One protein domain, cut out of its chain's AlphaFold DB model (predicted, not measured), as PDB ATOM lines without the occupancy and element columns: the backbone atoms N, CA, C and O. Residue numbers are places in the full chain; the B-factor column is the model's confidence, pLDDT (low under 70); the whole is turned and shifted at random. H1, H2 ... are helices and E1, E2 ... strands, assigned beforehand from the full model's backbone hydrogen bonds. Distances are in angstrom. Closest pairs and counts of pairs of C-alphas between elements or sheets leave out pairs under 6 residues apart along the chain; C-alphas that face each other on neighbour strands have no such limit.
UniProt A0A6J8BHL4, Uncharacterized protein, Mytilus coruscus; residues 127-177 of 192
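AT A GLANCE: This is residues 127 to 177 of the 192 residues of an uncharacterized protein of Mytilus coruscus (UniProt A0A6J8BHL4). Picture one strongly twisted sheet of five strands, E1 in its middle, turning like a propeller blade from edge strand E3 to edge strand E5, with a very short helix, H1, sticking to it only at the end of the printed part. The link of residues 150 to 158 carries the backbone from E3 past E2 and E1 to E4. The printed part has 51 residues, with five named strands and one named helix in the order E1, E2, E3, E4, E5, H1 along the chain; the sheet runs E3, E2, E1, E4, E5, all antiparallel, and the class is mostly strand. It is compact, with a radius of gyration of the C-alphas of 10.9 A and spans of 30 by 24 by 20 A.

IN THESE COORDINATES: Find C-alpha 127 at (1.530, -32.685, 40.103); from there E1, residues 127 to 131, runs 13.8 A. E2, residues 134 to 141, covers 20.5 A, and E3, residues 144 to 149, 16.1 A. E4, residues 159 to 164, also spans 16.1 A; E5, residues 167 to 170, spans 10.0 A. H1, residues 172 to 175, spans 6.2 A and ends at C-alpha 175, (-3.447, -24.100, 48.841).

HOW THE PARTS SIT: Look first at E1 and E2, a hairpin, where N 129 and O 136 are 2.8 A apart. In the hairpin E2 and E3, N 139 and O 146 are 2.9 A apart; E1, E2 and E3 form a meander, each strand the antiparallel neighbour of the one before. E4 is the antiparallel neighbour of E1, with N 128 and O 161 at 2.7 A, which completes a Greek key, four strands in a row with the first beside the fourth. E4 and E5 are a hairpin, N 162 and O 169 at 2.9 A. H1 only grazes the sheet, with residues 172 to 174; it is too short for an O i to N i+4 pair, and its one O i to N i+3 pair is not within range.

THE WHOLE: The C-alphas farthest apart, of Asn 143 and Thr 155, are 30.9 A apart. The printed part has no cut and no long link. Mean pLDDT of the printed part is 70.1; residues 140 to 146 and 171 to 177 are under 70.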
ATOM      1  N   LEU A 127       2.946 -32.861  39.794       77.44
ATOM      2  CA  LEU A 127       1.530 -32.685  40.103       77.44
ATOM      3  C   LEU A 127       0.712 -33.849  39.522       77.44
ATOM      4  O   LEU A 127       0.987 -34.322  38.414       77.44
ATOM      5  N   TYR A 128      -0.267 -34.327  40.281       81.56
ATOM      6  CA  TYR A 128      -1.131 -35.454  39.955       81.56
ATOM      7  C   TYR A 128      -2.591 -35.094  40.215       81.56
ATOM      8  O   TYR A 128      -2.892 -34.327  41.118       81.56
ATOM      9  N   LEU A 129      -3.496 -35.671  39.440       79.88
ATOM     10  CA  LEU A 129      -4.939 -35.558  39.601       79.88
ATOM     11  C   LEU A 129      -5.510 -36.971  39.702       79.88
ATOM     12  O   LEU A 129      -5.184 -37.809  38.860       79.88
ATOM     13  N   LYS A 130      -6.355 -37.230  40.696       80.25
ATOM     14  CA  LYS A 130      -7.127 -38.467  40.801       80.25
ATOM     15  C   LYS A 130      -8.614 -38.157  40.690       80.25
ATOM     16  O   LYS A 130      -9.100 -37.261  41.374       80.25
ATOM     17  N   ARG A 131      -9.316 -38.889  39.828       75.44
ATOM     18  CA  ARG A 131     -10.775 -38.827  39.709       75.44
ATOM     19  C   ARG A 131     -11.329 -40.191  39.324       75.44
ATOM     20  O   ARG A 131     -10.909 -40.740  38.305       75.44
ATOM     21  N   GLY A 132     -12.254 -40.738  40.111       74.62
ATOM     22  CA  GLY A 132     -12.954 -41.987  39.788       74.62
ATOM     23  C   GLY A 132     -12.015 -43.168  39.517       74.62
ATOM     24  O   GLY A 132     -12.218 -43.916  38.566       74.62
ATOM     25  N   GLY A 133     -10.933 -43.296  40.293       75.38
ATOM     26  CA  GLY A 133      -9.931 -44.362  40.133       75.38
ATOM     27  C   GLY A 133      -8.898 -44.139  39.019       75.38
ATOM     28  O   GLY A 133      -7.905 -44.863  38.964       75.38
ATOM     29  N   CYS A 134      -9.063 -43.115  38.178       76.62
ATOM     30  CA  CYS A 134      -8.064 -42.708  37.194       76.62
ATOM     31  C   CYS A 134      -7.066 -41.731  37.824       76.62
ATOM     32  O   CYS A 134      -7.474 -40.749  38.447       76.62
ATOM     33  N   VAL A 135      -5.765 -41.980  37.650       82.69
ATOM     34  CA  VAL A 135      -4.695 -41.085  38.103       82.69
ATOM     35  C   VAL A 135      -3.948 -40.537  36.894       82.69
ATOM     36  O   VAL A 135      -3.479 -41.282  36.036       82.69
ATOM     37  N   CYS A 136      -3.790 -39.221  36.847       80.69
ATOM     38  CA  CYS A 136      -3.079 -38.515  35.793       80.69
ATOM     39  C   CYS A 136      -1.952 -37.680  36.392       80.69
ATOM     40  O   CYS A 136      -2.144 -37.027  37.409       80.69
ATOM     41  N   THR A 137      -0.786 -37.650  35.752       84.00
ATOM     42  CA  THR A 137       0.261 -36.668  36.056       84.00
ATOM     43  C   THR A 137       0.123 -35.473  35.127       84.00
ATOM     44  O   THR A 137      -0.086 -35.626  33.923       84.00
ATOM     45  N   VAL A 138       0.247 -34.277  35.686       71.94
ATOM     46  CA  VAL A 138       0.255 -33.030  34.932       71.94
ATOM     47  C   VAL A 138       1.665 -32.823  34.385       71.94
ATOM     48  O   VAL A 138       2.639 -32.766  35.142       71.94
ATOM     49  N   LYS A 139       1.793 -32.744  33.061       70.62
ATOM     50  CA  LYS A 139       3.073 -32.537  32.379       70.62
ATOM     51  C   LYS A 139       3.026 -31.276  31.524       70.62
ATOM     52  O   LYS A 139       2.023 -31.052  30.849       70.62
ATOM     53  N   PRO A 140       4.107 -30.483  31.496       54.38
ATOM     54  CA  PRO A 140       4.232 -29.420  30.516       54.38
ATOM     55  C   PRO A 140       4.404 -30.025  29.116       54.38
ATOM     56  O   PRO A 140       5.165 -30.977  28.927       54.38
ATOM     57  N   SER A 141       3.690 -29.483  28.133       45.78
ATOM     58  CA  SER A 141       3.882 -29.755  26.707       45.78
ATOM     59  C   SER A 141       3.677 -28.470  25.922       45.78
ATOM     60  O   SER A 141       2.587 -27.893  25.916       45.78
ATOM     61  N   GLY A 142       4.746 -28.001  25.275       55.88
ATOM     62  CA  GLY A 142       4.761 -26.685  24.644       55.88
ATOM     63  C   GLY A 142       4.389 -25.597  25.653       55.88
ATOM     64  O   GLY A 142       5.037 -25.469  26.688       55.88
ATOM     65  N   ASN A 143       3.315 -24.865  25.361       41.09
ATOM     66  CA  ASN A 143       2.811 -23.776  26.203       41.09
ATOM     67  C   ASN A 143       1.629 -24.196  27.100       41.09
ATOM     68  O   ASN A 143       0.949 -23.333  27.648       41.09
ATOM     69  N   GLY A 144       1.335 -25.495  27.204       38.56
ATOM     70  CA  GLY A 144       0.200 -26.014  27.964       38.56
ATOM     71  C   GLY A 144       0.591 -27.090  28.969       38.56
ATOM     72  O   GLY A 144       1.698 -27.632  28.949       38.56
ATOM     73  N   LEU A 145      -0.356 -27.418  29.843       55.72
ATOM     74  CA  LEU A 145      -0.293 -28.582  30.713       55.72
ATOM     75  C   LEU A 145      -1.227 -29.650  30.147       55.72
ATOM     76  O   LEU A 145      -2.365 -29.350  29.795       55.72
ATOM     77  N   TYR A 146      -0.760 -30.890  30.060       57.62
ATOM     78  CA  TYR A 146      -1.608 -32.020  29.698       57.62
ATOM     79  C   TYR A 146      -1.610 -33.063  30.805       57.62
ATOM     80  O   TYR A 146      -0.632 -33.236  31.539       57.62
ATOM     81  N   LEU A 147      -2.734 -33.763  30.909       75.88
ATOM     82  CA  LEU A 147      -2.892 -34.907  31.788       75.88
ATOM     83  C   LEU A 147      -2.393 -36.144  31.056       75.88
ATOM     84  O   LEU A 147      -2.961 -36.560  30.048       75.88
ATOM     85  N   LYS A 148      -1.313 -36.731  31.565       79.38
ATOM     86  CA  LYS A 148      -0.847 -38.039  31.121       79.38
ATOM     87  C   LYS A 148      -1.354 -39.094  32.102       79.38
ATOM     88  O   LYS A 148      -1.040 -38.961  33.288       79.38
ATOM     89  N   PRO A 149      -2.056 -40.146  31.648       82.94
ATOM     90  CA  PRO A 149      -2.388 -41.277  32.503       82.94
ATOM     91  C   PRO A 149      -1.141 -41.802  33.218       82.94
ATOM     92  O   PRO A 149      -0.056 -41.894  32.634       82.94
ATOM     93  N   SER A 150      -1.280 -42.094  34.504       80.56
ATOM     94  CA  SER A 150      -0.195 -42.547  35.357       80.56
ATOM     95  C   SER A 150      -0.635 -43.757  36.162       80.56
ATOM     96  O   SER A 150      -1.687 -43.747  36.787       80.56
ATOM     97  N   ASN A 151       0.238 -44.758  36.238       81.88
ATOM     98  CA  ASN A 151       0.054 -45.919  37.113       81.88
ATOM     99  C   ASN A 151       0.422 -45.607  38.578       81.88
ATOM    100  O   ASN A 151       0.637 -46.511  39.383       81.88
ATOM    101  N   ALA A 152       0.565 -44.324  38.921       79.12
ATOM    102  CA  ALA A 152       0.802 -43.874  40.281       79.12
ATOM    103  C   ALA A 152      -0.359 -44.290  41.189       79.12
ATOM    104  O   ALA A 152      -1.519 -43.984  40.923       79.12
ATOM    105  N   ARG A 153      -0.033 -44.964  42.292       78.75
ATOM    106  CA  ARG A 153      -1.022 -45.438  43.257       78.75
ATOM    107  C   ARG A 153      -1.223 -44.375  44.336       78.75
ATOM    108  O   ARG A 153      -0.378 -44.211  45.209       78.75
ATOM    109  N   ILE A 154      -2.329 -43.641  44.238       76.56
ATOM    110  CA  ILE A 154      -2.753 -42.649  45.232       76.56
ATOM    111  C   ILE A 154      -3.886 -43.272  46.050       76.56
ATOM    112  O   ILE A 154      -4.968 -43.549  45.523       76.56
ATOM    113  N   THR A 155      -3.617 -43.532  47.328       76.25
ATOM    114  CA  THR A 155      -4.543 -44.184  48.272       76.25
ATOM    115  C   THR A 155      -5.589 -43.230  48.861       76.25
ATOM    116  O   THR A 155      -6.548 -43.694  49.465       76.25
ATOM    117  N   TYR A 156      -5.431 -41.921  48.656       72.38
ATOM    118  CA  TYR A 156      -6.360 -40.866  49.082       72.38
ATOM    119  C   TYR A 156      -7.604 -40.773  48.176       72.38
ATOM    120  O   TYR A 156      -7.714 -41.537  47.218       72.38
ATOM    121  N   GLY A 157      -8.545 -39.870  48.476       73.69
ATOM    122  CA  GLY A 157      -9.770 -39.645  47.692       73.69
ATOM    123  C   GLY A 157      -9.538 -39.102  46.272       73.69
ATOM    124  O   GLY A 157      -8.460 -39.237  45.696       73.69
ATOM    125  N   ASP A 158     -10.576 -38.519  45.679       77.69
ATOM    126  CA  ASP A 158     -10.442 -37.764  44.431       77.69
ATOM    127  C   ASP A 158      -9.909 -36.358  44.736       77.69
ATOM    128  O   ASP A 158     -10.314 -35.736  45.717       77.69
ATOM    129  N   GLY A 159      -9.000 -35.842  43.905       74.69
ATOM    130  CA  GLY A 159      -8.368 -34.553  44.175       74.69
ATOM    131  C   GLY A 159      -7.095 -34.272  43.384       74.69
ATOM    132  O   GLY A 159      -6.672 -35.039  42.513       74.69
ATOM    133  N   LEU A 160      -6.487 -33.129  43.695       74.44
ATOM    134  CA  LEU A 160      -5.188 -32.707  43.181       74.44
ATOM    135  C   LEU A 160      -4.109 -33.072  44.204       74.44
ATOM    136  O   LEU A 160      -4.293 -32.838  45.387       74.44
ATOM    137  N   TYR A 161      -2.974 -33.602  43.762       76.88
ATOM    138  CA  TYR A 161      -1.904 -34.092  44.626       76.88
ATOM    139  C   TYR A 161      -0.543 -33.610  44.135       76.88
ATOM    140  O   TYR A 161      -0.259 -33.658  42.939       76.88
ATOM    141  N   LEU A 162       0.349 -33.218  45.041       79.75
ATOM    142  CA  LEU A 162       1.761 -33.007  44.716       79.75
ATOM    143  C   LEU A 162       2.576 -34.201  45.196       79.75
ATOM    144  O   LEU A 162       2.604 -34.511  46.384       79.75
ATOM    145  N   LYS A 163       3.295 -34.841  44.281       78.38
ATOM    146  CA  LYS A 163       4.307 -35.833  44.621       78.38
ATOM    147  C   LYS A 163       5.623 -35.124  44.923       78.38
ATOM    148  O   LYS A 163       6.122 -34.386  44.071       78.38
ATOM    149  N   ARG A 164       6.188 -35.359  46.105       72.81
ATOM    150  CA  ARG A 164       7.557 -34.967  46.473       72.81
ATOM    151  C   ARG A 164       8.310 -36.228  46.884       72.81
ATOM    152  O   ARG A 164       7.934 -36.903  47.839       72.81
ATOM    153  N   GLY A 165       9.337 -36.598  46.122       72.44
ATOM    154  CA  GLY A 165      10.014 -37.883  46.313       72.44
ATOM    155  C   GLY A 165       9.059 -39.064  46.092       72.44
ATOM    156  O   GLY A 165       8.499 -39.204  45.006       72.44
ATOM    157  N   GLN A 166       8.870 -39.909  47.112       72.31
ATOM    158  CA  GLN A 166       7.969 -41.074  47.068       72.31
ATOM    159  C   GLN A 166       6.579 -40.815  47.666       72.31
ATOM    160  O   GLN A 166       5.703 -41.669  47.545       72.31
ATOM    161  N   GLN A 167       6.358 -39.654  48.284       75.00
ATOM    162  CA  GLN A 167       5.119 -39.339  48.993       75.00
ATOM    163  C   GLN A 167       4.204 -38.435  48.162       75.00
ATOM    164  O   GLN A 167       4.672 -37.589  47.395       75.00
ATOM    165  N   PHE A 168       2.893 -38.619  48.329       77.06
ATOM    166  CA  PHE A 168       1.853 -37.763  47.758       77.06
ATOM    167  C   PHE A 168       1.260 -36.882  48.853       77.06
ATOM    168  O   PHE A 168       0.888 -37.374  49.914       77.06
ATOM    169  N   HIS A 169       1.148 -35.590  48.571       74.25
ATOM    170  CA  HIS A 169       0.513 -34.608  49.438       74.25
ATOM    171  C   HIS A 169      -0.783 -34.140  48.789       74.25
ATOM    172  O   HIS A 169      -0.770 -33.744  47.623       74.25
ATOM    173  N   ASP A 170      -1.883 -34.192  49.531       71.06
ATOM    174  CA  ASP A 170      -3.181 -33.690  49.084       71.06
ATOM    175  C   ASP A 170      -3.140 -32.167  48.866       71.06
ATOM    176  O   ASP A 170      -2.523 -31.421  49.632       71.06
ATOM    177  N   GLY A 171      -3.790 -31.714  47.797       58.84
ATOM    178  CA  GLY A 171      -3.982 -30.326  47.395       58.84
ATOM    179  C   GLY A 171      -4.682 -29.477  48.452       58.84
ATOM    180  O   GLY A 171      -4.388 -28.282  48.538       58.84
ATOM    181  N   ALA A 172      -5.488 -30.094  49.326       57.00
ATOM    182  CA  ALA A 172      -6.001 -29.451  50.539       57.00
ATOM    183  C   ALA A 172      -4.862 -28.859  51.400       57.00
ATOM    184  O   ALA A 172      -5.003 -27.801  52.009       57.00
ATOM    185  N   GLY A 173      -3.681 -29.487  51.373       48.28
ATOM    186  CA  GLY A 173      -2.479 -29.025  52.059       48.28
ATOM    187  C   GLY A 173      -1.620 -28.009  51.286       48.28
ATOM    188  O   GLY A 173      -0.761 -27.358  51.881       48.28
ATOM    189  N   LEU A 174      -1.819 -27.859  49.972       51.75
ATOM    190  CA  LEU A 174      -0.999 -27.004  49.098       51.75
ATOM    191  C   LEU A 174      -1.529 -25.597  48.936       51.75
ATOM    192  O   LEU A 174      -0.726 -24.679  48.785       51.75
ATOM    193  N   ILE A 175      -2.846 -25.426  48.956       56.03
ATOM    194  CA  ILE A 175      -3.447 -24.100  48.841       56.03
ATOM    195  C   ILE A 175      -3.588 -23.474  50.232       56.03
ATOM    196  O   ILE A 175      -3.290 -22.295  50.378       56.03
ATOM    197  N   LEU A 176      -3.923 -24.268  51.262       52.53
ATOM    198  CA  LEU A 176      -4.206 -23.768  52.619       52.53
ATOM    199  C   LEU A 176      -3.618 -24.619  53.769       52.53
ATOM    200  O   LEU A 176      -3.909 -24.367  54.935       52.53
ATOM    201  N   GLY A 177      -2.786 -25.627  53.494       54.03
ATOM    202  CA  GLY A 177      -2.188 -26.446  54.559       54.03
ATOM    203  C   GLY A 177      -1.061 -25.757  55.321       54.03
ATOM    204  O   GLY A 177      -0.476 -24.777  54.862       54.03
TER     205      GLY A 177